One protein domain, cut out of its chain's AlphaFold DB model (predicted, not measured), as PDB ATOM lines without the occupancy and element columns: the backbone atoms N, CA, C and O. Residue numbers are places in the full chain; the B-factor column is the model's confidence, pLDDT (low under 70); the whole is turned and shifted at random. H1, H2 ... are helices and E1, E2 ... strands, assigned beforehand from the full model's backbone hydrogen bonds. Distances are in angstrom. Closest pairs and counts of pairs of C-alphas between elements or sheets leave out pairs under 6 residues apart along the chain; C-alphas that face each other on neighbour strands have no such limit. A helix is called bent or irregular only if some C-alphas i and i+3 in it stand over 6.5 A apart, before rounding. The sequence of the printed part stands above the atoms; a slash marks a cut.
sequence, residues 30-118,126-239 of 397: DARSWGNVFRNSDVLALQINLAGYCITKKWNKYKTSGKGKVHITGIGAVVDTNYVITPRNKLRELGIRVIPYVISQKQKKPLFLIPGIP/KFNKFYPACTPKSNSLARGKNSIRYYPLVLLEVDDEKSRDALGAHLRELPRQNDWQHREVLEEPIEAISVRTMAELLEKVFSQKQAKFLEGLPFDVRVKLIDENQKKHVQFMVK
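Overview. This is residues 30 to 118 and 126 to 239 of the 397 residues of an uncharacterized protein of Gammaproteobacteria bacterium (UniProt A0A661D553). A strongly twisted, branched sheet of seven strands makes the core, with the long strand E2 joining its two ends and the long, bent strand E1 along one side of E2, the long helix H4 over one face and the shorter H5 over the opposite face. E3 and E4 are at one end of E2, and E5, E6 and E7 at its other end; a long loop, residues 45 to 71, runs out beyond E3 and E4. The printed part has 203 residues, with five named helices and seven named strands in the order H1 H2 E1 E2 E3 E4 H3 E5 H4 H5 E6 E7, and the neighbour strands are antiparallel. The class is mixed, helices and strands, with under half of the residues in named elements. The whole is compact, with a radius of gyration of the C-alphas of 16.6 A, and spans 54 by 36 by 30 A.

Arrangement. Start at H1, residues 30 to 33, and H2, residues 40 to 44: they are close but not clearly touching, the closest C-alphas being those of Ala 31 and Asn 40, 7.1 A apart. Neither is on the sheet, which you enter at E1, residues 72 to 85, a strand that bends by 71 degrees at residue 82. E1 forms a hairpin with E2, residues 93 to 104, at 153 degrees; find N 78 and O 99, 2.9 A apart. E2 forms a hairpin with E3, residues 110 to 113, where N 111 and O 102 are 2.8 A apart; E1, E2 and E3 are a meander, each strand the antiparallel neighbour of the one before. E4, residues 129 to 132, is the antiparallel neighbour of E3, with N 112 and O 131 2.8 A apart, and its residues 129 to 130 also pair, parallel, with residues 49 to 50. H3, residues 136 to 139, is not on the sheet. E5, residues 153 to 157, is antiparallel to E2, with N 156 and O 94 2.8 A apart; E1 lies on one side of E2, E3 and E5 on the other side. H4, residues 161 to 177, is on the sheet at a height of 8.7 A, over E1 and E2 and only just over E5, with 3 C-alphas; it runs along the strands, at 25 degrees to E2 on the local plane, and its closest C-alpha pair with E1 is Leu 171 and Thr 81, 5.7 A. H5, residues 198 to 207, is on the opposite face at a height of 5.4 A, over E1 and across the strands, at 78 degrees to E1 on the local plane; Val 205 and Gly 76 have the closest C-alphas, 6.0 A apart. H2 and H5 only just touch, with 3 pairs of C-alphas within 8 A, the closest being Leu 44 and Ala 199 at 4.5 A. E6, residues 221 to 225, is antiparallel to E5, with N 224 and O 155 2.8 A apart, and forms a hairpin with E7, residues 235 to 238, where N 223 and O 236 are 2.8 A apart. Each O i to N i+4 pair is within hydrogen-bond range in H2 and H5, and 10 of 13 are in H4; H1 and H3 are too short for such a pair.

Along the chain. Find C-alpha 30 at (45.284, 39.472, 26.926), where H1 begins. E1 starts at C-alpha 72, (14.874, 40.545, 40.236), and is 32.0 A long; E2 is 35.1 A, H4 25.7 A and H5 14.0 A. E7 ends at C-alpha 238, (38.307, 24.923, 43.860).

Size, cuts and confidence. The C-alphas farthest apart are those of Ser 65 and Asp 160, 53.5 A. Residues 119 to 125 are not printed, and C-alphas 118 and 126 are 7.4 A apart across the cut. The links H2 to E1, H3 to E5, H4 to H5 and H5 to E6 are long. Mean pLDDT of the printed part is 70.1, with 89 residues under 70, among them 48 to 71 and 126 to 150.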
ATOM      1  N   ASP A  30      45.540  40.811  26.405       55.88
ATOM      2  CA  ASP A  30      45.284  39.472  26.926       55.88
ATOM      3  C   ASP A  30      43.938  38.898  26.471       55.88
ATOM      4  O   ASP A  30      43.939  37.852  25.823       55.88
ATOM      5  N   ALA A  31      42.779  39.542  26.669       57.94
ATOM      6  CA  ALA A  31      41.505  38.897  26.298       57.94
ATOM      7  C   ALA A  31      41.369  38.640  24.786       57.94
ATOM      8  O   ALA A  31      40.736  37.662  24.374       57.94
ATOM      9  N   ARG A  32      41.997  39.474  23.945       61.44
ATOM     10  CA  ARG A  32      42.068  39.242  22.492       61.44
ATOM     11  C   ARG A  32      42.899  38.007  22.152       61.44
ATOM     12  O   ARG A  32      42.489  37.238  21.282       61.44
ATOM     13  N   SER A  33      44.018  37.785  22.846       62.72
ATOM     14  CA  SER A  33      44.856  36.587  22.670       62.72
ATOM     15  C   SER A  33      44.113  35.288  23.025       62.72
ATOM     16  O   SER A  33      44.337  34.252  22.400       62.72
ATOM     17  N   TRP A  34      43.130  35.375  23.926       67.81
ATOM     18  CA  TRP A  34      42.218  34.297  24.319       67.81
ATOM     19  C   TRP A  34      40.933  34.223  23.472       67.81
ATOM     20  O   TRP A  34      39.922  33.648  23.881       67.81
ATOM     21  N   GLY A  35      40.933  34.814  22.274       55.78
ATOM     22  CA  GLY A  35      39.846  34.665  21.302       55.78
ATOM     23  C   GLY A  35      38.600  35.506  21.588       55.78
ATOM     24  O   GLY A  35      37.541  35.233  21.014       55.78
ATOM     25  N   ASN A  36      38.696  36.527  22.447       61.28
ATOM     26  CA  ASN A  36      37.613  37.486  22.625       61.28
ATOM     27  C   ASN A  36      37.582  38.506  21.481       61.28
ATOM     28  O   ASN A  36      38.592  39.135  21.173       61.28
ATOM     29  N   VAL A  37      36.423  38.666  20.834       52.47
ATOM     30  CA  VAL A  37      36.252  39.665  19.758       52.47
ATOM     31  C   VAL A  37      35.863  41.029  20.328       52.47
ATOM     32  O   VAL A  37      36.186  42.049  19.722       52.47
ATOM     33  N   PHE A  38      35.247  41.046  21.512       56.06
ATOM     34  CA  PHE A  38      34.908  42.244  22.280       56.06
ATOM     35  C   PHE A  38      35.764  42.285  23.543       56.06
ATOM     36  O   PHE A  38      36.222  41.245  24.006       56.06
ATOM     37  N   ARG A  39      36.048  43.459  24.102       62.50
ATOM     38  CA  ARG A  39      36.763  43.493  25.382       62.50
ATOM     39  C   ARG A  39      35.797  43.059  26.479       62.50
ATOM     40  O   ARG A  39      34.632  43.451  26.446       62.50
ATOM     41  N   ASN A  40      36.254  42.242  27.433       69.06
ATOM     42  CA  ASN A  40      35.405  41.841  28.565       69.06
ATOM     43  C   ASN A  40      34.863  43.077  29.293       69.06
ATOM     44  O   ASN A  40      33.681  43.109  29.620       69.06
ATOM     45  N   SER A  41      35.698  44.110  29.444       64.19
ATOM     46  CA  SER A  41      35.354  45.420  30.007       64.19
ATOM     47  C   SER A  41      34.042  45.994  29.470       64.19
ATOM     48  O   SER A  41      33.219  46.490  30.234       64.19
ATOM     49  N   ASP A  42      33.820  45.894  28.158       66.88
ATOM     50  CA  ASP A  42      32.683  46.524  27.486       66.88
ATOM     51  C   ASP A  42      31.374  45.804  27.826       66.88
ATOM     52  O   ASP A  42      30.316  46.422  27.918       66.88
ATOM     53  N   VAL A  43      31.453  44.488  28.036       71.94
ATOM     54  CA  VAL A  43      30.323  43.631  28.411       71.94
ATOM     55  C   VAL A  43      30.039  43.749  29.905       71.94
ATOM     56  O   VAL A  43      28.883  43.815  30.319       71.94
ATOM     57  N   LEU A  44      31.094  43.802  30.716       75.62
ATOM     58  CA  LEU A  44      31.010  43.957  32.166       75.62
ATOM     59  C   LEU A  44      30.403  45.320  32.555       75.62
ATOM     60  O   LEU A  44      29.621  45.395  33.500       75.62
ATOM     61  N   ALA A  45      30.651  46.371  31.766       71.25
ATOM     62  CA  ALA A  45      30.067  47.700  31.959       71.25
ATOM     63  C   ALA A  45      28.568  47.809  31.592       71.25
ATOM     64  O   ALA A  45      27.952  48.856  31.813       71.25
ATOM     65  N   LEU A  46      27.950  46.767  31.021       71.94
ATOM     66  CA  LEU A  46      26.553  46.824  30.583       71.94
ATOM     67  C   LEU A  46      25.588  46.908  31.768       71.94
ATOM     68  O   LEU A  46      25.660  46.120  32.711       71.94
ATOM     69  N   GLN A  47      24.620  47.820  31.671       71.88
ATOM     70  CA  GLN A  47      23.522  47.909  32.631       71.88
ATOM     71  C   GLN A  47      22.543  46.741  32.472       71.88
ATOM     72  O   GLN A  47      22.096  46.431  31.363       71.88
ATOM     73  N   ILE A  48      22.127  46.152  33.589       69.38
ATOM     74  CA  ILE A  48      21.147  45.063  33.620       69.38
ATOM     75  C   ILE A  48      19.751  45.634  33.351       69.38
ATOM     76  O   ILE A  48      19.210  46.390  34.153       69.38
ATOM     77  N   ASN A  49      19.144  45.272  32.217       63.56
ATOM     78  CA  ASN A  49      17.749  45.584  31.913       63.56
ATOM     79  C   ASN A  49      16.964  44.291  31.622       63.56
ATOM     80  O   ASN A  49      17.445  43.357  30.983       63.56
ATOM     81  N   LEU A  50      15.716  44.208  32.078       58.44
ATOM     82  CA  LEU A  50      14.887  43.020  31.856       58.44
ATOM     83  C   LEU A  50      13.941  43.224  30.674       58.44
ATOM     84  O   LEU A  50      13.361  44.297  30.506       58.44
ATOM     85  N   ALA A  51      13.770  42.191  29.846       51.53
ATOM     86  CA  ALA A  51      12.787  42.184  28.771       51.53
ATOM     87  C   ALA A  51      11.958  40.893  28.781       51.53
ATOM     88  O   ALA A  51      12.438  39.821  29.126       51.53
ATOM     89  N   GLY A  52      10.688  40.992  28.393       46.06
ATOM     90  CA  GLY A  52       9.740  39.881  28.461       46.06
ATOM     91  C   GLY A  52       9.532  39.119  27.157       46.06
ATOM     92  O   GLY A  52       8.389  38.834  26.820       46.06
ATOM     93  N   TYR A  53      10.588  38.819  26.396       48.12
ATOM     94  CA  TYR A  53      10.447  38.075  25.135       48.12
ATOM     95  C   TYR A  53      10.992  36.656  25.246       48.12
ATOM     96  O   TYR A  53      12.036  36.437  25.831       48.12
ATOM     97  N   CYS A  54      10.340  35.704  24.596       44.50
ATOM     98  CA  CYS A  54      10.791  34.321  24.499       44.50
ATOM     99  C   CYS A  54      11.450  34.078  23.130       44.50
ATOM    100  O   CYS A  54      10.906  34.511  22.111       44.50
ATOM    101  N   ILE A  55      12.610  33.409  23.077       46.28
ATOM    102  CA  ILE A  55      13.244  33.023  21.803       46.28
ATOM    103  C   ILE A  55      12.797  31.606  21.426       46.28
ATOM    104  O   ILE A  55      13.241  30.623  22.012       46.28
ATOM    105  N   THR A  56      11.947  31.493  20.410       44.75
ATOM    106  CA  THR A  56      11.590  30.228  19.745       44.75
ATOM    107  C   THR A  56      11.986  30.291  18.260       44.75
ATOM    108  O   THR A  56      12.324  31.358  17.748       44.75
ATOM    109  N   LYS A  57      11.965  29.156  17.531       42.12
ATOM    110  CA  LYS A  57      12.269  29.110  16.074       42.12
ATOM    111  C   LYS A  57      11.431  30.108  15.248       42.12
ATOM    112  O   LYS A  57      11.856  30.510  14.170       42.12
ATOM    113  N   LYS A  58      10.265  30.512  15.757       41.31
ATOM    114  CA  LYS A  58       9.443  31.619  15.259       41.31
ATOM    115  C   LYS A  58       9.370  32.668  16.360       41.31
ATOM    116  O   LYS A  58       8.886  32.359  17.431       41.31
ATOM    117  N   TRP A  59       9.856  33.881  16.117       43.22
ATOM    118  CA  TRP A  59       9.904  34.963  17.106       43.22
ATOM    119  C   TRP A  59       8.498  35.378  17.574       43.22
ATOM    120  O   TRP A  59       7.927  36.343  17.067       43.22
ATOM    121  N   ASN A  60       7.933  34.671  18.550       37.50
ATOM    122  CA  ASN A  60       6.639  35.024  19.114       37.50
ATOM    123  C   ASN A  60       6.840  36.134  20.149       37.50
ATOM    124  O   ASN A  60       7.382  35.928  21.237       37.50
ATOM    125  N   LYS A  61       6.428  37.353  19.783       39.22
ATOM    126  CA  LYS A  61       6.409  38.499  20.693       39.22
ATOM    127  C   LYS A  61       5.359  38.258  21.774       39.22
ATOM    128  O   LYS A  61       4.183  38.521  21.551       39.22
ATOM    129  N   TYR A  62       5.785  37.869  22.965       39.59
ATOM    130  CA  TYR A  62       4.978  38.108  24.154       39.59
ATOM    131  C   TYR A  62       5.216  39.557  24.577       39.59
ATOM    132  O   TYR A  62       6.334  39.962  24.891       39.59
ATOM    133  N   LYS A  63       4.180  40.396  24.487       36.09
ATOM    134  CA  LYS A  63       4.226  41.737  25.072       36.09
ATOM    135  C   LYS A  63       4.131  41.557  26.584       36.09
ATOM    136  O   LYS A  63       3.044  41.327  27.100       36.09
ATOM    137  N   THR A  64       5.230  41.720  27.315       39.62
ATOM    138  CA  THR A  64       5.094  42.154  28.706       39.62
ATOM    139  C   THR A  64       4.668  43.614  28.676       39.62
ATOM    140  O   THR A  64       5.496  44.514  28.539       39.62
ATOM    141  N   SER A  65       3.358  43.838  28.733       33.88
ATOM    142  CA  SER A  65       2.796  45.108  29.166       33.88
ATOM    143  C   SER A  65       3.368  45.433  30.548       33.88
ATOM    144  O   SER A  65       3.368  44.590  31.447       33.88
ATOM    145  N   GLY A  66       3.927  46.630  30.696       37.44
ATOM    146  CA  GLY A  66       4.368  47.134  31.991       37.44
ATOM    147  C   GLY A  66       5.625  47.981  31.902       37.44
ATOM    148  O   GLY A  66       6.737  47.464  31.921       37.44
ATOM    149  N   LYS A  67       5.437  49.303  31.889       35.81
ATOM    150  CA  LYS A  67       6.418  50.279  32.375       35.81
ATOM    151  C   LYS A  67       6.556  50.127  33.905       35.81
ATOM    152  O   LYS A  67       6.138  51.002  34.649       35.81
ATOM    153  N   GLY A  68       7.060  48.989  34.377       40.00
ATOM    154  CA  GLY A  68       7.266  48.701  35.799       40.00
ATOM    155  C   GLY A  68       8.689  48.214  36.045       40.00
ATOM    156  O   GLY A  68       9.245  47.504  35.206       40.00
ATOM    157  N   LYS A  69       9.286  48.601  37.182       48.31
ATOM    158  CA  LYS A  69      10.560  48.040  37.657       48.31
ATOM    159  C   LYS A  69      10.377  46.527  37.779       48.31
ATOM    160  O   LYS A  69       9.631  46.064  38.634       48.31
ATOM    161  N   VAL A  70      10.992  45.758  36.888       53.94
ATOM    162  CA  VAL A  70      10.939  44.300  36.980       53.94
ATOM    163  C   VAL A  70      11.792  43.898  38.180       53.94
ATOM    164  O   VAL A  70      12.990  44.164  38.199       53.94
ATOM    165  N   HIS A  71      11.161  43.311  39.194       64.56
ATOM    166  CA  HIS A  71      11.841  42.887  40.410       64.56
ATOM    167  C   HIS A  71      12.643  41.608  40.128       64.56
ATOM    168  O   HIS A  71      12.076  40.587  39.724       64.56
ATOM    169  N   ILE A  72      13.966  41.696  40.266       73.75
ATOM    170  CA  ILE A  72      14.874  40.545  40.236       73.75
ATOM    171  C   ILE A  72      14.804  39.905  41.621       73.75
ATOM    172  O   ILE A  72      14.878  40.621  42.609       73.75
ATOM    173  N   THR A  73      14.641  38.587  41.678       76.31
ATOM    174  CA  THR A  73      14.583  37.794  42.916       76.31
ATOM    175  C   THR A  73      15.800  36.898  43.089       76.31
ATOM    176  O   THR A  73      16.099  36.514  44.210       76.31
ATOM    177  N   GLY A  74      16.526  36.589  42.011       83.44
ATOM    178  CA  GLY A  74      17.761  35.814  42.099       83.44
ATOM    179  C   GLY A  74      18.742  36.119  40.974       83.44
ATOM    180  O   GLY A  74      18.340  36.598  39.909       83.44
ATOM    181  N   ILE A  75      20.022  35.845  41.201       86.31
ATOM    182  CA  ILE A  75      21.100  36.007  40.219       86.31
ATOM    183  C   ILE A  75      22.020  34.784  40.211       86.31
ATOM    184  O   ILE A  75      22.225  34.147  41.242       86.31
ATOM    185  N   GLY A  76      22.599  34.480  39.052       88.31
ATOM    186  CA  GLY A  76      23.567  33.398  38.905       88.31
ATOM    187  C   GLY A  76      24.273  33.432  37.554       88.31
ATOM    188  O   GLY A  76      24.123  34.381  36.774       88.31
ATOM    189  N   ALA A  77      25.073  32.406  37.274       88.56
ATOM    190  CA  ALA A  77      25.750  32.276  35.993       88.56
ATOM    191  C   ALA A  77      26.033  30.815  35.632       88.56
ATOM    192  O   ALA A  77      26.321  30.000  36.504       88.56
ATOM    193  N   VAL A  78      26.023  30.514  34.332       86.06
ATOM    194  CA  VAL A  78      26.373  29.191  33.789       86.06
ATOM    195  C   VAL A  78      27.579  29.273  32.865       86.06
ATOM    196  O   VAL A  78      27.811  30.296  32.220       86.06
ATOM    197  N   VAL A  79      28.329  28.185  32.733       83.12
ATOM    198  CA  VAL A  79      29.446  28.088  31.790       83.12
ATOM    199  C   VAL A  79      28.979  27.669  30.391       83.12
ATOM    200  O   VAL A  79      28.119  26.799  30.224       83.12
ATOM    201  N   ASP A  80      29.560  28.272  29.351       76.88
ATOM    202  CA  ASP A  80      29.378  27.817  27.972       76.88
ATOM    203  C   ASP A  80      30.346  26.677  27.664       76.88
ATOM    204  O   ASP A  80      31.520  26.856  27.336       76.88
ATOM    205  N   THR A  81      29.802  25.475  27.732       65.12
ATOM    206  CA  THR A  81      30.525  24.219  27.562       65.12
ATOM    207  C   THR A  81      30.793  23.862  26.097       65.12
ATOM    208  O   THR A  81      31.521  22.915  25.809       65.12
ATOM    209  N   ASN A  82      30.264  24.633  25.138       63.53
ATOM    210  CA  ASN A  82      30.546  24.429  23.713       63.53
ATOM    211  C   ASN A  82      31.828  25.132  23.252       63.53
ATOM    212  O   ASN A  82      32.272  24.910  22.121       63.53
ATOM    213  N   TYR A  83      32.394  26.019  24.076       67.19
ATOM    214  CA  TYR A  83      33.473  26.912  23.668       67.19
ATOM    215  C   TYR A  83      34.601  26.956  24.703       67.19
ATOM    216  O   TYR A  83      34.820  27.960  25.377       67.19
ATOM    217  N   VAL A  84      35.339  25.848  24.787       75.12
ATOM    218  CA  VAL A  84      36.600  25.762  25.538       75.12
ATOM    219  C   VAL A  84      37.745  26.236  24.639       75.12
ATOM    220  O   VAL A  84      37.943  25.703  23.544       75.12
ATOM    221  N   ILE A  85      38.486  27.248  25.087       76.00
ATOM    222  CA  ILE A  85      39.575  27.895  24.349       76.00
ATOM    223  C   ILE A  85      40.912  27.495  24.973       76.00
ATOM    224  O   ILE A  85      41.113  27.661  26.173       76.00
ATOM    225  N   THR A  86      41.850  27.034  24.147       73.19
ATOM    226  CA  THR A  86      43.202  26.660  24.582       73.19
ATOM    227  C   THR A  86      44.230  27.354  23.683       73.19
ATOM    228  O   THR A  86      44.384  26.967  22.519       73.19
ATOM    229  N   PRO A  87      44.911  28.414  24.146       66.50
ATOM    230  CA  PRO A  87      46.006  29.027  23.409       66.50
ATOM    231  C   PRO A  87      47.200  28.073  23.354       66.50
ATOM    232  O   PRO A  87      47.565  27.468  24.358       66.50
ATOM    233  N   ARG A  88      47.869  28.000  22.198       61.28
ATOM    234  CA  ARG A  88      49.021  27.103  21.976       61.28
ATOM    235  C   ARG A  88      50.187  27.305  22.958       61.28
ATOM    236  O   ARG A  88      50.970  26.387  23.141       61.28
ATOM    237  N   ASN A  89      50.284  28.474  23.592       71.88
ATOM    238  CA  ASN A  89      51.401  28.840  24.471       71.88
ATOM    239  C   ASN A  89      51.056  28.737  25.968       71.88
ATOM    240  O   ASN A  89      51.848  29.144  26.812       71.88
ATOM    241  N   LYS A  90      49.856  28.258  26.310       72.62
ATOM    242  CA  LYS A  90      49.321  28.270  27.674       72.62
ATOM    243  C   LYS A  90      49.026  26.846  28.124       72.62
ATOM    244  O   LYS A  90      47.889  26.391  28.128       72.62
ATOM    245  N   LEU A  91      50.096  26.134  28.479       79.44
ATOM    246  CA  LEU A  91      50.065  24.687  28.712       79.44
ATOM    247  C   LEU A  91      49.211  24.254  29.912       79.44
ATOM    248  O   LEU A  91      48.829  23.092  29.976       79.44
ATOM    249  N   ARG A  92      48.887  25.178  30.822       86.75
ATOM    250  CA  ARG A  92      48.222  24.914  32.109       86.75
ATOM    251  C   ARG A  92      46.906  25.668  32.300       86.75
ATOM    252  O   ARG A  92      46.351  25.685  33.391       86.75
ATOM    253  N   GLU A  93      46.425  26.337  31.257       88.06
ATOM    254  CA  GLU A  93      45.292  27.253  31.366       88.06
ATOM    255  C   GLU A  93      44.247  26.947  30.281       88.06
ATOM    256  O   GLU A  93      44.580  26.705  29.116       88.06
ATOM    257  N   LEU A  94      42.968  26.993  30.652       87.62
ATOM    258  CA  LEU A  94      41.826  26.905  29.743       87.62
ATOM    259  C   LEU A  94      40.932  28.131  29.884       87.62
ATOM    260  O   LEU A  94      40.619  28.573  30.984       87.62
ATOM    261  N   GLY A  95      40.479  28.662  28.754       86.56
ATOM    262  CA  GLY A  95      39.515  29.749  28.707       86.56
ATOM    263  C   GLY A  95      38.106  29.212  28.506       86.56
ATOM    264  O   GLY A  95      37.854  28.478  27.549       86.56
ATOM    265  N   ILE A  96      37.177  29.629  29.358       84.56
ATOM    266  CA  ILE A  96      35.747  29.350  29.222       84.56
ATOM    267  C   ILE A  96      34.943  30.648  29.226       84.56
ATOM    268  O   ILE A  96      35.389  31.689  29.709       84.56
ATOM    269  N   ARG A  97      33.737  30.597  28.665       82.94
ATOM    270  CA  ARG A  97      32.808  31.730  28.669       82.94
ATOM    271  C   ARG A  97      31.730  31.516  29.713       82.94
ATOM    272  O   ARG A  97      31.305  30.385  29.925       82.94
ATOM    273  N   VAL A  98      31.273  32.603  30.323       83.25
ATOM    274  CA  VAL A  98      30.224  32.562  31.345       83.25
ATOM    275  C   VAL A  98      29.012  33.364  30.893       83.25
ATOM    276  O   VAL A  98      29.127  34.521  30.494       83.25
ATOM    277  N   ILE A  99      27.845  32.732  30.951       82.81
ATOM    278  CA  ILE A  99      26.551  33.295  30.586       82.81
ATOM    279  C   ILE A  99      25.822  33.675  31.882       82.81
ATOM    280  O   ILE A  99      25.373  32.794  32.618       82.81
ATOM    281  N   PRO A 100      25.681  34.974  32.173       84.12
ATOM    282  CA  PRO A 100      24.967  35.440  33.352       84.12
ATOM    283  C   PRO A 100      23.454  35.280  33.171       84.12
ATOM    284  O   PRO A 100      22.917  35.472  32.068       84.12
ATOM    285  N   TYR A 101      22.755  34.995  34.267       83.00
ATOM    286  CA  TYR A 101      21.299  34.972  34.311       83.00
ATOM    287  C   TYR A 101      20.739  35.656  35.555       83.00
ATOM    288  O   TYR A 101      21.405  35.864  36.569       83.00
ATOM    289  N   VAL A 102      19.464  36.002  35.451       81.56
ATOM    290  CA  VAL A 102      18.666  36.626  36.503       81.56
ATOM    291  C   VAL A 102      17.313  35.937  36.583       81.56
ATOM    292  O   VAL A 102      16.755  35.517  35.573       81.56
ATOM    293  N   ILE A 103      16.753  35.849  37.777       80.12
ATOM    294  CA  ILE A 103      15.411  35.338  38.032       80.12
ATOM    295  C   ILE A 103      14.541  36.546  38.342       80.12
ATOM    296  O   ILE A 103      14.876  37.349  39.207       80.12
ATOM    297  N   SER A 104      13.433  36.705  37.621       75.50
ATOM    298  CA  SER A 104      12.461  37.764  37.925       75.50
ATOM    299  C   SER A 104      11.298  37.216  38.738       75.50
ATOM    300  O   SER A 104      10.831  36.109  38.468       75.50
ATOM    301  N   GLN A 105      10.748  38.032  39.636       72.94
ATOM    302  CA  GLN A 105       9.573  37.685  40.441       72.94
ATOM    303  C   GLN A 105       8.390  37.227  39.576       72.94
ATOM    304  O   GLN A 105       7.659  36.309  39.936       72.94
ATOM    305  N   LYS A 106       8.223  37.854  38.403       69.44
ATOM    306  CA  LYS A 106       7.132  37.570  37.463       69.44
ATOM    307  C   LYS A 106       7.299  36.238  36.729       69.44
ATOM    308  O   LYS A 106       6.301  35.582  36.457       69.44
ATOM    309  N   GLN A 107       8.525  35.871  36.349       69.00
ATOM    310  CA  GLN A 107       8.768  34.671  35.534       69.00
ATOM    311  C   GLN A 107       9.211  33.458  36.360       69.00
ATOM    312  O   GLN A 107       9.033  32.340  35.888       69.00
ATOM    313  N   LYS A 108       9.787  33.670  37.554       74.56
ATOM    314  CA  LYS A 108      10.317  32.636  38.467       74.56
ATOM    315  C   LYS A 108      11.217  31.593  37.783       74.56
ATOM    316  O   LYS A 108      11.281  30.445  38.199       74.56
ATOM    317  N   LYS A 109      11.883  31.986  36.695       74.75
ATOM    318  CA  LYS A 109      12.764  31.142  35.879       74.75
ATOM    319  C   LYS A 109      14.030  31.918  35.506       74.75
ATOM    320  O   LYS A 109      13.938  33.148  35.400       74.75
ATOM    321  N   PRO A 110      15.162  31.230  35.262       77.69
ATOM    322  CA  PRO A 110      16.373  31.858  34.750       77.69
ATOM    323  C   PRO A 110      16.123  32.563  33.414       77.69
ATOM    324  O   PRO A 110      15.650  31.971  32.437       77.69
ATOM    325  N   LEU A 111      16.441  33.851  33.384       76.94
ATOM    326  CA  LEU A 111      16.486  34.687  32.195       76.94
ATOM    327  C   LEU A 111      17.954  34.919  31.877       76.94
ATOM    328  O   LEU A 111      18.662  35.461  32.715       76.94
ATOM    329  N   PHE A 112      18.407  34.538  30.691       77.38
ATOM    330  CA  PHE A 112      19.810  34.631  30.294       77.38
ATOM    331  C   PHE A 112      20.054  35.898  29.476       77.38
ATOM    332  O   PHE A 112      19.190  36.334  28.703       77.38
ATOM    333  N   LEU A 113      21.242  36.486  29.613       72.81
ATOM    334  CA  LEU A 113      21.704  37.508  28.678       72.81
ATOM    335  C   LEU A 113      21.987  36.830  27.335       72.81
ATOM    336  O   LEU A 113      22.810  35.930  27.288       72.81
ATOM    337  N   ILE A 114      21.341  37.257  26.246       64.25
ATOM    338  CA  ILE A 114      21.555  36.663  24.916       64.25
ATOM    339  C   ILE A 114      22.068  37.736  23.949       64.25
ATOM    340  O   ILE A 114      21.305  38.624  23.546       64.25
ATOM    341  N   PRO A 115      23.336  37.660  23.511       53.84
ATOM    342  CA  PRO A 115      23.916  38.562  22.529       53.84
ATOM    343  C   PRO A 115      23.421  38.186  21.125       53.84
ATOM    344  O   PRO A 115      24.096  37.528  20.334       53.84
ATOM    345  N   GLY A 116      22.181  38.573  20.822       49.62
ATOM    346  CA  GLY A 116      21.480  38.126  19.616       49.62
ATOM    347  C   GLY A 116      20.567  39.143  18.938       49.62
ATOM    348  O   GLY A 116      20.029  38.827  17.882       49.62
ATOM    349  N   ILE A 117      20.393  40.364  19.463       49.44
ATOM    350  CA  ILE A 117      19.588  41.389  18.767       49.44
ATOM    351  C   ILE A 117      20.392  42.663  18.455       49.44
ATOM    352  O   ILE A 117      19.993  43.767  18.814       49.44
ATOM    353  N   PRO A 118      21.506  42.561  17.711       42.78
ATOM    354  CA  PRO A 118      21.985  43.662  16.905       42.78
ATOM    355  C   PRO A 118      21.407  43.527  15.497       42.78
ATOM    356  O   PRO A 118      22.070  43.045  14.578       42.78
ATOM    357  N   LYS A 126      22.876  47.828  21.640       50.88
ATOM    358  CA  LYS A 126      22.301  47.779  23.001       50.88
ATOM    359  C   LYS A 126      22.111  46.327  23.463       50.88
ATOM    360  O   LYS A 126      21.019  45.770  23.363       50.88
ATOM    361  N   PHE A 127      23.186  45.715  23.958       52.88
ATOM    362  CA  PHE A 127      23.143  44.477  24.736       52.88
ATOM    363  C   PHE A 127      22.749  44.815  26.167       52.88
ATOM    364  O   PHE A 127      23.584  45.210  26.965       52.88
ATOM    365  N   ASN A 128      21.475  44.732  26.515       55.91
ATOM    366  CA  ASN A 128      21.106  44.946  27.912       55.91
ATOM    367  C   ASN A 128      19.904  44.138  28.365       55.91
ATOM    368  O   ASN A 128      19.419  44.391  29.452       55.91
ATOM    369  N   LYS A 129      19.406  43.198  27.559       62.88
ATOM    370  CA  LYS A 129      18.147  42.499  27.828       62.88
ATOM    371  C   LYS A 129      18.387  41.038  28.188       62.88
ATOM    372  O   LYS A 129      19.046  40.321  27.438       62.88
ATOM    373  N   PHE A 130      17.801  40.615  29.301       67.62
ATOM    374  CA  PHE A 130      17.702  39.212  29.693       67.62
ATOM    375  C   PHE A 130      16.400  38.606  29.166       67.62
ATOM    376  O   PHE A 130      15.365  39.276  29.169       67.62
ATOM    377  N   TYR A 131      16.454  37.352  28.719       64.38
ATOM    378  CA  TYR A 131      15.339  36.647  28.084       64.38
ATOM    379  C   TYR A 131      15.156  35.251  28.698       64.38
ATOM    380  O   TYR A 131      16.155  34.578  28.958       64.38
ATOM    381  N   PRO A 132      13.919  34.756  28.875       60.12
ATOM    382  CA  PRO A 132      13.686  33.358  29.215       60.12
ATOM    383  C   PRO A 132      14.227  32.410  28.138       60.12
ATOM    384  O   PRO A 132      13.982  32.588  26.938       60.12
ATOM    385  N   ALA A 133      14.913  31.354  28.577       57.12
ATOM    386  CA  ALA A 133      15.241  30.219  27.727       57.12
ATOM    387  C   ALA A 133      13.986  29.357  27.523       57.12
ATOM    388  O   ALA A 133      13.482  28.746  28.461       57.12
ATOM    389  N   CYS A 134      13.453  29.308  26.301       47.09
ATOM    390  CA  CYS A 134      12.166  28.648  26.049       47.09
ATOM    391  C   CYS A 134      12.262  27.167  25.661       47.09
ATOM    392  O   CYS A 134      11.248  26.480  25.636       47.09
ATOM    393  N   THR A 135      13.469  26.653  25.407       42.12
ATOM    394  CA  THR A 135      13.776  25.212  25.394       42.12
ATOM    395  C   THR A 135      15.215  24.965  25.877       42.12
ATOM    396  O   THR A 135      16.101  25.751  25.527       42.12
ATOM    397  N   PRO A 136      15.512  23.858  26.583       39.22
ATOM    398  CA  PRO A 136      16.885  23.492  26.960       39.22
ATOM    399  C   PRO A 136      17.816  23.379  25.741       39.22
ATOM    400  O   PRO A 136      18.951  23.842  25.758       39.22
ATOM    401  N   LYS A 137      17.300  22.888  24.602       39.09
ATOM    402  CA  LYS A 137      18.035  22.844  23.322       39.09
ATOM    403  C   LYS A 137      18.322  24.229  22.729       39.09
ATOM    404  O   LYS A 137      19.281  24.376  21.969       39.09
ATOM    405  N   SER A 138      17.530  25.254  23.056       39.94
ATOM    406  CA  SER A 138      17.805  26.635  22.642       39.94
ATOM    407  C   SER A 138      18.845  27.341  23.511       39.94
ATOM    408  O   SER A 138      19.358  28.333  23.017       39.94
ATOM    409  N   ASN A 139      19.274  26.767  24.656       42.78
ATOM    410  CA  ASN A 139      20.537  27.115  25.351       42.78
ATOM    411  C   ASN A 139      21.798  26.830  24.524       42.78
ATOM    412  O   ASN A 139      22.890  27.230  24.908       42.78
ATOM    413  N   SER A 140      21.643  26.330  23.295       42.84
ATOM    414  CA  SER A 140      22.504  26.755  22.183       42.84
ATOM    415  C   SER A 140      22.335  28.262  21.865       42.84
ATOM    416  O   SER A 140      22.245  28.648  20.701       42.84
ATOM    417  N   LEU A 141      22.282  29.123  22.894       42.50
ATOM    418  CA  LEU A 141      21.809  30.518  22.918       42.50
ATOM    419  C   LEU A 141      22.732  31.507  22.185       42.50
ATOM    420  O   LEU A 141      22.650  32.720  22.342       42.50
ATOM    421  N   ALA A 142      23.581  30.993  21.307       41.16
ATOM    422  CA  ALA A 142      24.441  31.749  20.430       41.16
ATOM    423  C   ALA A 142      24.678  30.939  19.142       41.16
ATOM    424  O   ALA A 142      25.783  30.512  18.823       41.16
ATOM    425  N   ARG A 143      23.609  30.703  18.366       40.56
ATOM    426  CA  ARG A 143      23.639  29.997  17.064       40.56
ATOM    427  C   ARG A 143      24.258  30.807  15.916       40.56
ATOM    428  O   ARG A 143      23.837  30.731  14.767       40.56
ATOM    429  N   GLY A 144      25.315  31.543  16.218       42.69
ATOM    430  CA  GLY A 144      26.304  31.954  15.239       42.69
ATOM    431  C   GLY A 144      27.679  31.698  15.834       42.69
ATOM    432  O   GLY A 144      27.919  32.076  16.976       42.69
ATOM    433  N   LYS A 145      28.625  31.161  15.049       43.28
ATOM    434  CA  LYS A 145      30.067  31.117  15.406       43.28
ATOM    435  C   LYS A 145      30.623  32.477  15.888       43.28
ATOM    436  O   LYS A 145      31.701  32.531  16.479       43.28
ATOM    437  N   ASN A 146      29.885  33.559  15.628       45.12
ATOM    438  CA  ASN A 146      30.207  34.934  15.981       45.12
ATOM    439  C   ASN A 146      29.499  35.436  17.257       45.12
ATOM    440  O   ASN A 146      29.937  36.442  17.796       45.12
ATOM    441  N   SER A 147      28.441  34.770  17.741       49.00
ATOM    442  CA  SER A 147      27.562  35.226  18.840       49.00
ATOM    443  C   SER A 147      28.024  34.802  20.239       49.00
ATOM    444  O   SER A 147      27.572  35.364  21.223       49.00
ATOM    445  N   ILE A 148      28.927  33.828  20.351       52.72
ATOM    446  CA  ILE A 148      29.441  33.332  21.647       52.72
ATOM    447  C   ILE A 148      30.564  34.231  22.190       52.72
ATOM    448  O   ILE A 148      30.819  34.303  23.389       52.72
ATOM    449  N   ARG A 149      31.217  34.985  21.302       58.12
ATOM    450  CA  ARG A 149      32.399  35.807  21.605       58.12
ATOM    451  C   ARG A 149      32.075  37.122  22.330       58.12
ATOM    452  O   ARG A 149      32.907  38.018  22.326       58.12
ATOM    453  N   TYR A 150      30.862  37.249  22.870       65.62
ATOM    454  CA  TYR A 150      30.368  38.426  23.593       65.62
ATOM    455  C   TYR A 150      30.266  38.188  25.102       65.62
ATOM    456  O   TYR A 150      29.954  39.117  25.832       65.62
ATOM    457  N   TYR A 151      30.467  36.961  25.582       76.44
ATOM    458  CA  TYR A 151      30.376  36.666  27.009       76.44
ATOM    459  C   TYR A 151      31.718  36.868  27.718       76.44
ATOM    460  O   TYR A 151      32.766  36.634  27.100       76.44
ATOM    461  N   PRO A 152      31.711  37.246  29.009       80.12
ATOM    462  CA  PRO A 152      32.927  37.364  29.799       80.12
ATOM    463  C   PRO A 152      33.755  36.075  29.792       80.12
ATOM    464  O   PRO A 152      33.216  34.965  29.823       80.12
ATOM    465  N   LEU A 153      35.075  36.242  29.695       82.25
ATOM    466  CA  LEU A 153      36.051  35.154  29.766       82.25
ATOM    467  C   LEU A 153      36.437  34.876  31.222       82.25
ATOM    468  O   LEU A 153      36.824  35.792  31.950       82.25
ATOM    469  N   VAL A 154      36.421  33.599  31.584       86.69
ATOM    470  CA  VAL A 154      37.007  33.066  32.812       86.69
ATOM    471  C   VAL A 154      38.153  32.138  32.427       86.69
ATOM    472  O   VAL A 154      38.017  31.330  31.507       86.69
ATOM    473  N   LEU A 155      39.284  32.281  33.109       88.50
ATOM    474  CA  LEU A 155      40.417  31.374  32.990       88.50
ATOM    475  C   LEU A 155      40.359  30.337  34.103       88.50
ATOM    476  O   LEU A 155      40.063  30.661  35.254       88.50
ATOM    477  N   LEU A 156      40.645  29.100  33.729       91.25
ATOM    478  CA  LEU A 156      40.811  27.969  34.619       91.25
ATOM    479  C   LEU A 156      42.276  27.552  34.557       91.25
ATOM    480  O   LEU A 156      42.751  27.157  33.491       91.25
ATOM    481  N   GLU A 157      42.986  27.674  35.670       92.00
ATOM    482  CA  GLU A 157      44.399  27.311  35.786       92.00
ATOM    483  C   GLU A 157      44.531  26.037  36.626       92.00
ATOM    484  O   GLU A 157      43.828  25.870  37.624       92.00
ATOM    485  N   VAL A 158      45.432  25.154  36.215       91.62
ATOM    486  CA  VAL A 158      45.754  23.885  36.887       91.62
ATOM    487  C   VAL A 158      47.271  23.705  36.962       91.62
ATOM    488  O   VAL A 158      48.025  24.446  36.328       91.62
ATOM    489  N   ASP A 159      47.740  22.715  37.713       88.44
ATOM    490  CA  ASP A 159      49.174  22.563  37.982       88.44
ATOM    491  C   ASP A 159      49.977  22.013  36.797       88.44
ATOM    492  O   ASP A 159      51.162  22.331  36.644       88.44
ATOM    493  N   ASP A 160      49.345  21.237  35.914       90.12
ATOM    494  CA  ASP A 160      50.022  20.540  34.823       90.12
ATOM    495  C   ASP A 160      49.144  20.344  33.569       90.12
ATOM    496  O   ASP A 160      47.929  20.550  33.561       90.12
ATOM    497  N   GLU A 161      49.788  19.948  32.469       87.81
ATOM    498  CA  GLU A 161      49.147  19.778  31.162       87.81
ATOM    499  C   GLU A 161      48.177  18.583  31.099       87.81
ATOM    500  O   GLU A 161      47.153  18.657  30.417       87.81
ATOM    501  N   LYS A 162      48.437  17.503  31.843       89.12
ATOM    502  CA  LYS A 162      47.545  16.338  31.898       89.12
ATOM    503  C   LYS A 162      46.246  16.705  32.616       89.12
ATOM    504  O   LYS A 162      45.167  16.370  32.126       89.12
ATOM    505  N   SER A 163      46.342  17.443  33.720       90.50
ATOM    506  CA  SER A 163      45.191  18.010  34.432       90.50
ATOM    507  C   SER A 163      44.413  18.986  33.546       90.50
ATOM    508  O   SER A 163      43.183  18.947  33.509       90.50
ATOM    509  N   ARG A 164      45.106  19.796  32.730       90.44
ATOM    510  CA  ARG A 164      44.461  20.697  31.755       90.44
ATOM    511  C   ARG A 164      43.646  19.902  30.739       90.44
ATOM    512  O   ARG A 164      42.508  20.260  30.445       90.44
ATOM    513  N   ASP A 165      44.213  18.836  30.190       88.19
ATOM    514  CA  ASP A 165      43.528  18.012  29.195       88.19
ATOM    515  C   ASP A 165      42.319  17.282  29.780       88.19
ATOM    516  O   ASP A 165      41.259  17.260  29.149       88.19
ATOM    517  N   ALA A 166      42.440  16.763  31.005       89.44
ATOM    518  CA  ALA A 166      41.330  16.164  31.739       89.44
ATOM    519  C   ALA A 166      40.206  17.180  32.003       89.44
ATOM    520  O   ALA A 166      39.042  16.900  31.712       89.44
ATOM    521  N   LEU A 167      40.548  18.393  32.448       90.25
ATOM    522  CA  LEU A 167      39.600  19.497  32.613       90.25
ATOM    523  C   LEU A 167      38.913  19.847  31.283       90.25
ATOM    524  O   LEU A 167      37.698  20.032  31.222       90.25
ATOM    525  N   GLY A 168      39.675  19.900  30.191       88.81
ATOM    526  CA  GLY A 168      39.152  20.162  28.855       88.81
ATOM    527  C   GLY A 168      38.184  19.084  28.362       88.81
ATOM    528  O   GLY A 168      37.212  19.414  27.679       88.81
ATOM    529  N   ALA A 169      38.426  17.816  28.701       87.31
ATOM    530  CA  ALA A 169      37.520  16.709  28.411       87.31
ATOM    531  C   ALA A 169      36.229  16.818  29.236       87.31
ATOM    532  O   ALA A 169      35.150  16.848  28.644       87.31
ATOM    533  N   HIS A 170      36.346  17.003  30.556       88.12
ATOM    534  CA  HIS A 170      35.220  17.188  31.482       88.12
ATOM    535  C   HIS A 170      34.259  18.281  31.002       88.12
ATOM    536  O   HIS A 170      33.071  18.042  30.782       88.12
ATOM    537  N   LEU A 171      34.789  19.470  30.701       85.81
ATOM    538  CA  LEU A 171      33.989  20.607  30.237       85.81
ATOM    539  C   LEU A 171      33.242  20.335  28.923       85.81
ATOM    540  O   LEU A 171      32.167  20.891  28.704       85.81
ATOM    541  N   ARG A 172      33.790  19.491  28.039       81.25
ATOM    542  CA  ARG A 172      33.152  19.106  26.766       81.25
ATOM    543  C   ARG A 172      32.101  18.009  26.928       81.25
ATOM    544  O   ARG A 172      31.332  17.789  25.990       81.25
ATOM    545  N   GLU A 173      32.050  17.337  28.074       80.12
ATOM    546  CA  GLU A 173      31.061  16.301  28.393       80.12
ATOM    547  C   GLU A 173      29.822  16.858  29.100       80.12
ATOM    548  O   GLU A 173      28.712  16.411  28.800       80.12
ATOM    549  N   LEU A 174      29.973  17.931  29.885       72.94
ATOM    550  CA  LEU A 174      28.869  18.686  30.496       72.94
ATOM    551  C   LEU A 174      27.692  19.018  29.545       72.94
ATOM    552  O   LEU A 174      26.538  18.991  29.981       72.94
ATOM    553  N   PRO A 175      27.881  19.326  28.237       62.62
ATOM    554  CA  PRO A 175      26.757  19.576  27.353       62.62
ATOM    555  C   PRO A 175      25.849  18.368  27.100       62.62
ATOM    556  O   PRO A 175      24.676  18.562  26.775       62.62
ATOM    557  N   ARG A 176      26.375  17.141  27.213       59.75
ATOM    558  CA  ARG A 176      25.667  15.897  26.868       59.75
ATOM    559  C   ARG A 176      24.605  15.509  27.896       59.75
ATOM    560  O   ARG A 176      23.706  14.748  27.560       59.75
ATOM    561  N   GLN A 177      24.656  16.094  29.091       54.09
ATOM    562  CA  GLN A 177      23.742  15.803  30.198       54.09
ATOM    563  C   GLN A 177      22.396  16.554  30.113       54.09
ATOM    564  O   GLN A 177      21.550  16.384  30.977       54.09
ATOM    565  N   ASN A 178      22.155  17.354  29.060       52.94
ATOM    566  CA  ASN A 178      20.892  18.070  28.769       52.94
ATOM    567  C   ASN A 178      20.318  18.994  29.867       52.94
ATOM    568  O   ASN A 178      19.305  19.648  29.606       52.94
ATOM    569  N   ASP A 179      20.981  19.142  31.011       65.81
ATOM    570  CA  ASP A 179      20.595  20.058  32.080       65.81
ATOM    571  C   ASP A 179      21.545  21.264  32.156       65.81
ATOM    572  O   ASP A 179      22.765  21.147  32.010       65.81
ATOM    573  N   TRP A 180      20.980  22.453  32.350       68.25
ATOM    574  CA  TRP A 180      21.747  23.671  32.613       68.25
ATOM    575  C   TRP A 180      22.303  23.679  34.040       68.25
ATOM    576  O   TRP A 180      23.333  24.308  34.261       68.25
ATOM    577  N   GLN A 181      21.686  22.931  34.962       70.56
ATOM    578  CA  GLN A 181      22.115  22.816  36.357       70.56
ATOM    579  C   GLN A 181      23.536  22.250  36.494       70.56
ATOM    580  O   GLN A 181      24.301  22.711  37.332       70.56
ATOM    581  N   HIS A 182      23.944  21.329  35.615       72.88
ATOM    582  CA  HIS A 182      25.315  20.792  35.588       72.88
ATOM    583  C   HIS A 182      26.358  21.779  35.042       72.88
ATOM    584  O   HIS A 182      27.553  21.500  35.033       72.88
ATOM    585  N   ARG A 183      25.919  22.938  34.544       78.62
ATOM    586  CA  ARG A 183      26.787  23.999  34.020       78.62
ATOM    587  C   ARG A 183      26.798  25.223  34.926       78.62
ATOM    588  O   ARG A 183      27.378  26.237  34.546       78.62
ATOM    589  N   GLU A 184      26.126  25.159  36.067       84.06
ATOM    590  CA  GLU A 184      26.057  26.265  37.011       84.06
ATOM    591  C   GLU A 184      27.413  26.563  37.645       84.06
ATOM    592  O   GLU A 184      28.241  25.678  37.868       84.06
ATOM    593  N   VAL A 185      27.633  27.840  37.946       84.38
ATOM    594  CA  VAL A 185      28.736  28.272  38.808       84.38
ATOM    595  C   VAL A 185      28.374  28.035  40.275       84.38
ATOM    596  O   VAL A 185      29.226  27.599  41.043       84.38
ATOM    597  N   LEU A 186      27.118  28.275  40.651       85.12
ATOM    598  CA  LEU A 186      26.642  28.181  42.030       85.12
ATOM    599  C   LEU A 186      25.807  26.925  42.256       85.12
ATOM    600  O   LEU A 186      25.184  26.410  41.330       85.12
ATOM    601  N   GLU A 187      25.748  26.457  43.497       83.12
ATOM    602  CA  GLU A 187      24.820  25.384  43.858       83.12
ATOM    603  C   GLU A 187      23.362  25.844  43.759       83.12
ATOM    604  O   GLU A 187      22.541  25.150  43.150       83.12
ATOM    605  N   GLU A 188      23.095  27.049  44.270       82.69
ATOM    606  CA  GLU A 188      21.810  27.739  44.227       82.69
ATOM    607  C   GLU A 188      21.980  29.213  43.797       82.69
ATOM    608  O   GLU A 188      23.022  29.826  44.055       82.69
ATOM    609  N   PRO A 189      20.973  29.823  43.143       83.56
ATOM    610  CA  PRO A 189      21.003  31.245  42.808       83.56
ATOM    611  C   PRO A 189      21.040  32.137  44.059       83.56
ATOM    612  O   PRO A 189      20.324  31.893  45.025       83.56
ATOM    613  N   ILE A 190      21.791  33.239  44.008       84.38
ATOM    614  CA  ILE A 190      21.865  34.212  45.112       84.38
ATOM    615  C   ILE A 190      20.584  35.045  45.132       84.38
ATOM    616  O   ILE A 190      20.212  35.601  44.093       84.38
ATOM    617  N   GLU A 191      19.956  35.205  46.298       78.75
ATOM    618  CA  GLU A 191      18.835  36.132  46.475       78.75
ATOM    619  C   GLU A 191      19.225  37.568  46.097       78.75
ATOM    620  O   GLU A 191      20.302  38.084  46.415       78.75
ATOM    621  N   ALA A 192      18.356  38.233  45.342       63.78
ATOM    622  CA  ALA A 192      18.733  39.467  44.674       63.78
ATOM    623  C   ALA A 192      18.772  40.689  45.605       63.78
ATOM    624  O   ALA A 192      17.751  41.191  46.068       63.78
ATOM    625  N   ILE A 193      19.969  41.261  45.740       58.62
ATOM    626  CA  ILE A 193      20.221  42.641  46.188       58.62
ATOM    627  C   ILE A 193      20.471  43.497  44.932       58.62
ATOM    628  O   ILE A 193      20.976  42.972  43.938       58.62
ATOM    629  N   SER A 194      20.183  44.808  44.952       61.31
ATOM    630  CA  SER A 194      20.347  45.692  43.783       61.31
ATOM    631  C   SER A 194      21.712  45.518  43.097       61.31
ATOM    632  O   SER A 194      22.745  45.832  43.687       61.31
ATOM    633  N   VAL A 195      21.701  45.017  41.862       71.00
ATOM    634  CA  VAL A 195      22.846  44.980  40.943       71.00
ATOM    635  C   VAL A 195      22.504  45.838  39.735       71.00
ATOM    636  O   VAL A 195      21.413  45.723  39.169       71.00
ATOM    637  N   ARG A 196      23.399  46.751  39.372       70.56
ATOM    638  CA  ARG A 196      23.191  47.715  38.286       70.56
ATOM    639  C   ARG A 196      23.886  47.274  37.011       70.56
ATOM    640  O   ARG A 196      23.342  47.477  35.924       70.56
ATOM    641  N   THR A 197      25.063  46.674  37.143       76.38
ATOM    642  CA  THR A 197      25.936  46.304  36.027       76.38
ATOM    643  C   THR A 197      26.196  44.805  35.972       76.38
ATOM    644  O   THR A 197      25.992  44.075  36.944       76.38
ATOM    645  N   MET A 198      26.648  44.335  34.812       78.56
ATOM    646  CA  MET A 198      27.052  42.945  34.633       78.56
ATOM    647  C   MET A 198      28.278  42.578  35.481       78.56
ATOM    648  O   MET A 198      28.345  41.463  35.993       78.56
ATOM    649  N   ALA A 199      29.214  43.519  35.649       81.00
ATOM    650  CA  ALA A 199      30.362  43.388  36.542       81.00
ATOM    651  C   ALA A 199      29.914  43.074  37.973       81.00
ATOM    652  O   ALA A 199      30.287  42.036  38.504       81.00
ATOM    653  N   GLU A 200      29.023  43.893  38.542       79.94
ATOM    654  CA  GLU A 200      28.498  43.694  39.900       79.94
ATOM    655  C   GLU A 200      27.796  42.338  40.071       79.94
ATOM    656  O   GLU A 200      27.902  41.707  41.121       79.94
ATOM    657  N   LEU A 201      27.069  41.872  39.048       85.69
ATOM    658  CA  LEU A 201      26.435  40.551  39.076       85.69
ATOM    659  C   LEU A 201      27.487  39.446  39.141       85.69
ATOM    660  O   LEU A 201      27.404  38.577  40.007       85.69
ATOM    661  N   LEU A 202      28.470  39.470  38.240       87.44
ATOM    662  CA  LEU A 202      29.497  38.432  38.187       87.44
ATOM    663  C   LEU A 202      30.430  38.487  39.395       87.44
ATOM    664  O   LEU A 202      30.780  37.439  39.919       87.44
ATOM    665  N   GLU A 203      30.772  39.665  39.907       85.50
ATOM    666  CA  GLU A 203      31.493  39.791  41.172       85.50
ATOM    667  C   GLU A 203      30.752  39.098  42.309       85.50
ATOM    668  O   GLU A 203      31.360  38.312  43.030       85.50
ATOM    669  N   LYS A 204      29.441  39.324  42.454       85.31
ATOM    670  CA  LYS A 204      28.646  38.665  43.499       85.31
ATOM    671  C   LYS A 204      28.606  37.153  43.333       85.31
ATOM    672  O   LYS A 204      28.769  36.444  44.321       85.31
ATOM    673  N   VAL A 205      28.423  36.674  42.102       87.69
ATOM    674  CA  VAL A 205      28.448  35.239  41.785       87.69
ATOM    675  C   VAL A 205      29.803  34.637  42.159       87.69
ATOM    676  O   VAL A 205      29.870  33.689  42.932       87.69
ATOM    677  N   PHE A 206      30.903  35.221  41.692       88.38
ATOM    678  CA  PHE A 206      32.242  34.678  41.921       88.38
ATOM    679  C   PHE A 206      32.743  34.902  43.359       88.38
ATOM    680  O   PHE A 206      33.617  34.170  43.821       88.38
ATOM    681  N   SER A 207      32.164  35.847  44.105       86.00
ATOM    682  CA  SER A 207      32.458  36.057  45.532       86.00
ATOM    683  C   SER A 207      31.982  34.911  46.421       86.00
ATOM    684  O   SER A 207      32.514  34.756  47.518       86.00
ATOM    685  N   GLN A 208      31.048  34.076  45.948       87.06
ATOM    686  CA  GLN A 208      30.673  32.839  46.642       87.06
ATOM    687  C   GLN A 208      31.786  31.785  46.600       87.06
ATOM    688  O   GLN A 208      31.759  30.840  47.380       87.06
ATOM    689  N   LYS A 209      32.784  31.949  45.713       88.31
ATOM    690  CA  LYS A 209      33.925  31.032  45.541       88.31
ATOM    691  C   LYS A 209      33.500  29.583  45.258       88.31
ATOM    692  O   LYS A 209      34.192  28.645  45.642       88.31
ATOM    693  N   GLN A 210      32.369  29.422  44.576       86.62
ATOM    694  CA  GLN A 210      31.829  28.139  44.130       86.62
ATOM    695  C   GLN A 210      32.024  27.969  42.621       86.62
ATOM    696  O   GLN A 210      32.086  28.949  41.876       86.62
ATOM    697  N   ALA A 211      32.110  26.717  42.176       87.75
ATOM    698  CA  ALA A 211      32.123  26.361  40.762       87.75
ATOM    699  C   ALA A 211      31.542  24.953  40.575       87.75
ATOM    700  O   ALA A 211      32.282  24.003  40.325       87.75
ATOM    701  N   LYS A 212      30.217  24.819  40.694       88.19
ATOM    702  CA  LYS A 212      29.511  23.525  40.617       88.19
ATOM    703  C   LYS A 212      29.885  22.715  39.368       88.19
ATOM    704  O   LYS A 212      30.110  21.514  39.432       88.19
ATOM    705  N   PHE A 213      30.059  23.381  38.227       86.88
ATOM    706  CA  PHE A 213      30.487  22.749  36.971       86.88
ATOM    707  C   PHE A 213      31.874  22.066  37.013       86.88
ATOM    708  O   PHE A 213      32.220  21.342  36.077       86.88
ATOM    709  N   LEU A 214      32.685  22.304  38.048       89.19
ATOM    710  CA  LEU A 214      33.996  21.675  38.270       89.19
ATOM    711  C   LEU A 214      33.951  20.525  39.284       89.19
ATOM    712  O   LEU A 214      34.987  19.923  39.561       89.19
ATOM    713  N   GLU A 215      32.782  20.211  39.842       85.56
ATOM    714  CA  GLU A 215      32.633  19.099  40.775       85.56
ATOM    715  C   GLU A 215      33.037  17.762  40.139       85.56
ATOM    716  O   GLU A 215      32.801  17.506  38.955       85.56
ATOM    717  N   GLY A 216      33.655  16.902  40.951       81.69
ATOM    718  CA  GLY A 216      34.113  15.573  40.540       81.69
ATOM    719  C   GLY A 216      35.508  15.534  39.908       81.69
ATOM    720  O   GLY A 216      35.983  14.451  39.568       81.69
ATOM    721  N   LEU A 217      36.193  16.674  39.771       87.06
ATOM    722  CA  LEU A 217      37.573  16.696  39.291       87.06
ATOM    723  C   LEU A 217      38.567  16.253  40.387       87.06
ATOM    724  O   LEU A 217      38.478  16.722  41.524       87.06
ATOM    725  N   PRO A 218      39.554  15.397  40.053       87.69
ATOM    726  CA  PRO A 218      40.520  14.861  41.015       87.69
ATOM    727  C   PRO A 218      41.739  15.778  41.231       87.69
ATOM    728  O   PRO A 218      42.805  15.307  41.616       87.69
ATOM    729  N   PHE A 219      41.621  17.069  40.920       89.81
ATOM    730  CA  PHE A 219      42.694  18.055  41.059       89.81
ATOM    731  C   PHE A 219      42.121  19.446  41.320       89.81
ATOM    732  O   PHE A 219      40.966  19.733  40.998       89.81
ATOM    733  N   ASP A 220      42.959  20.309  41.884       90.88
ATOM    734  CA  ASP A 220      42.595  21.684  42.188       90.88
ATOM    735  C   ASP A 220      42.527  22.527  40.908       90.88
ATOM    736  O   ASP A 220      43.327  22.378  39.980       90.88
ATOM    737  N   VAL A 221      41.563  23.445  40.863       91.44
ATOM    738  CA  VAL A 221      41.375  24.361  39.735       91.44
ATOM    739  C   VAL A 221      41.275  25.785  40.252       91.44
ATOM    740  O   VAL A 221      40.392  26.121  41.046       91.44
ATOM    741  N   ARG A 222      42.152  26.665  39.773       92.44
ATOM    742  CA  ARG A 222      42.033  28.102  40.020       92.44
ATOM    743  C   ARG A 222      41.109  28.726  38.987       92.44
ATOM    744  O   ARG A 222      41.365  28.657  37.792       92.44
ATOM    745  N   VAL A 223      40.071  29.396  39.461       90.94
ATOM    746  CA  VAL A 223      39.104  30.127  38.645       90.94
ATOM    747  C   VAL A 223      39.438  31.614  38.708       90.94
ATOM    748  O   VAL A 223      39.526  32.180  39.796       90.94
ATOM    749  N   LYS A 224      39.609  32.264  37.553       88.50
ATOM    750  CA  LYS A 224      39.928  33.695  37.444       88.50
ATOM    751  C   LYS A 224      39.010  34.394  36.445       88.50
ATOM    752  O   LYS A 224      39.051  34.110  35.248       88.50
ATOM    753  N   LEU A 225      38.220  35.356  36.916       85.19
ATOM    754  CA  LEU A 225      37.446  36.243  36.050       85.19
ATOM    755  C   LEU A 225      38.361  37.330  35.476       85.19
ATOM    756  O   LEU A 225      39.002  38.080  36.215       85.19
ATOM    757  N   ILE A 226      38.410  37.431  34.148       77.88
ATOM    758  CA  ILE A 226      39.203  38.458  33.471       77.88
ATOM    759  C   ILE A 226      38.368  39.725  33.327       77.88
ATOM    760  O   ILE A 226      37.617  39.880  32.363       77.88
ATOM    761  N   ASP A 227      38.531  40.641  34.277       74.12
ATOM    762  CA  ASP A 227      38.112  42.035  34.141       74.12
ATOM    763  C   ASP A 227      39.339  42.914  33.857       74.12
ATOM    764  O   ASP A 227      40.281  42.949  34.646       74.12
ATOM    765  N   GLU A 228      39.337  43.586  32.705       67.06
ATOM    766  CA  GLU A 228      40.431  44.455  32.250       67.06
ATOM    767  C   GLU A 228      40.370  45.862  32.868       67.06
ATOM    768  O   GLU A 228      41.353  46.596  32.808       67.06
ATOM    769  N   ASN A 229      39.235  46.245  33.463       63.47
ATOM    770  CA  ASN A 229      39.038  47.561  34.072       63.47
ATOM    771  C   ASN A 229      39.372  47.584  35.570       63.47
ATOM    772  O   ASN A 229      39.507  48.662  36.152       63.47
ATOM    773  N   GLN A 230      39.485  46.419  36.211       62.69
ATOM    774  CA  GLN A 230      39.717  46.327  37.650       62.69
ATOM    775  C   GLN A 230      41.184  46.126  37.997       62.69
ATOM    776  O   GLN A 230      41.886  45.309  37.411       62.69
ATOM    777  N   LYS A 231      41.625  46.826  39.048       54.09
ATOM    778  CA  LYS A 231      42.958  46.641  39.643       54.09
ATOM    779  C   LYS A 231      43.100  45.312  40.399       54.09
ATOM    780  O   LYS A 231      44.223  44.896  40.668       54.09
ATOM    781  N   LYS A 232      41.992  44.662  40.776       59.19
ATOM    782  CA  LYS A 232      41.974  43.360  41.459       59.19
ATOM    783  C   LYS A 232      41.085  42.401  40.679       59.19
ATOM    784  O   LYS A 232      39.907  42.669  40.499       59.19
ATOM    785  N   HIS A 233      41.650  41.289  40.224       66.75
ATOM    786  CA  HIS A 233      40.873  40.237  39.579       66.75
ATOM    787  C   HIS A 233      40.125  39.410  40.627       66.75
ATOM    788  O   HIS A 233      40.699  39.056  41.660       66.75
ATOM    789  N   VAL A 234      38.871  39.052  40.342       77.62
ATOM    790  CA  VAL A 234      38.154  38.054  41.142       77.62
ATOM    791  C   VAL A 234      38.728  36.682  40.807       77.62
ATOM    792  O   VAL A 234      38.647  36.224  39.665       77.62
ATOM    793  N   GLN A 235      39.338  36.044  41.802       86.19
ATOM    794  CA  GLN A 235      39.945  34.728  41.661       86.19
ATOM    795  C   GLN A 235      39.736  33.889  42.918       86.19
ATOM    796  O   GLN A 235      39.774  34.407  44.036       86.19
ATOM    797  N   PHE A 236      39.540  32.590  42.738       87.50
ATOM    798  CA  PHE A 236      39.448  31.623  43.826       87.50
ATOM    799  C   PHE A 236      39.930  30.249  43.364       87.50
ATOM    800  O   PHE A 236      40.170  30.027  42.179       87.50
ATOM    801  N   MET A 237      40.111  29.336  44.312       88.50
ATOM    802  CA  MET A 237      40.573  27.977  44.057       88.50
ATOM    803  C   MET A 237      39.500  26.993  44.495       88.50
ATOM    804  O   MET A 237      38.968  27.105  45.597       88.50
ATOM    805  N   VAL A 238      39.198  26.051  43.616       86.25
ATOM    806  CA  VAL A 238      38.307  24.923  43.860       86.25
ATOM    807  C   VAL A 238      39.197  23.742  44.180       86.25
ATOM    808  O   VAL A 238      40.050  23.394  43.366       86.25
ATOM    809  N   LYS A 239      39.033  23.178  45.375       86.19
ATOM    810  CA  LYS A 239      39.827  22.030  45.807       86.19
ATOM    811  C   LYS A 239      39.188  20.728  45.343       86.19
ATOM    812  O   LYS A 239      37.961  20.627  45.347       86.19
TER     813      LYS A 239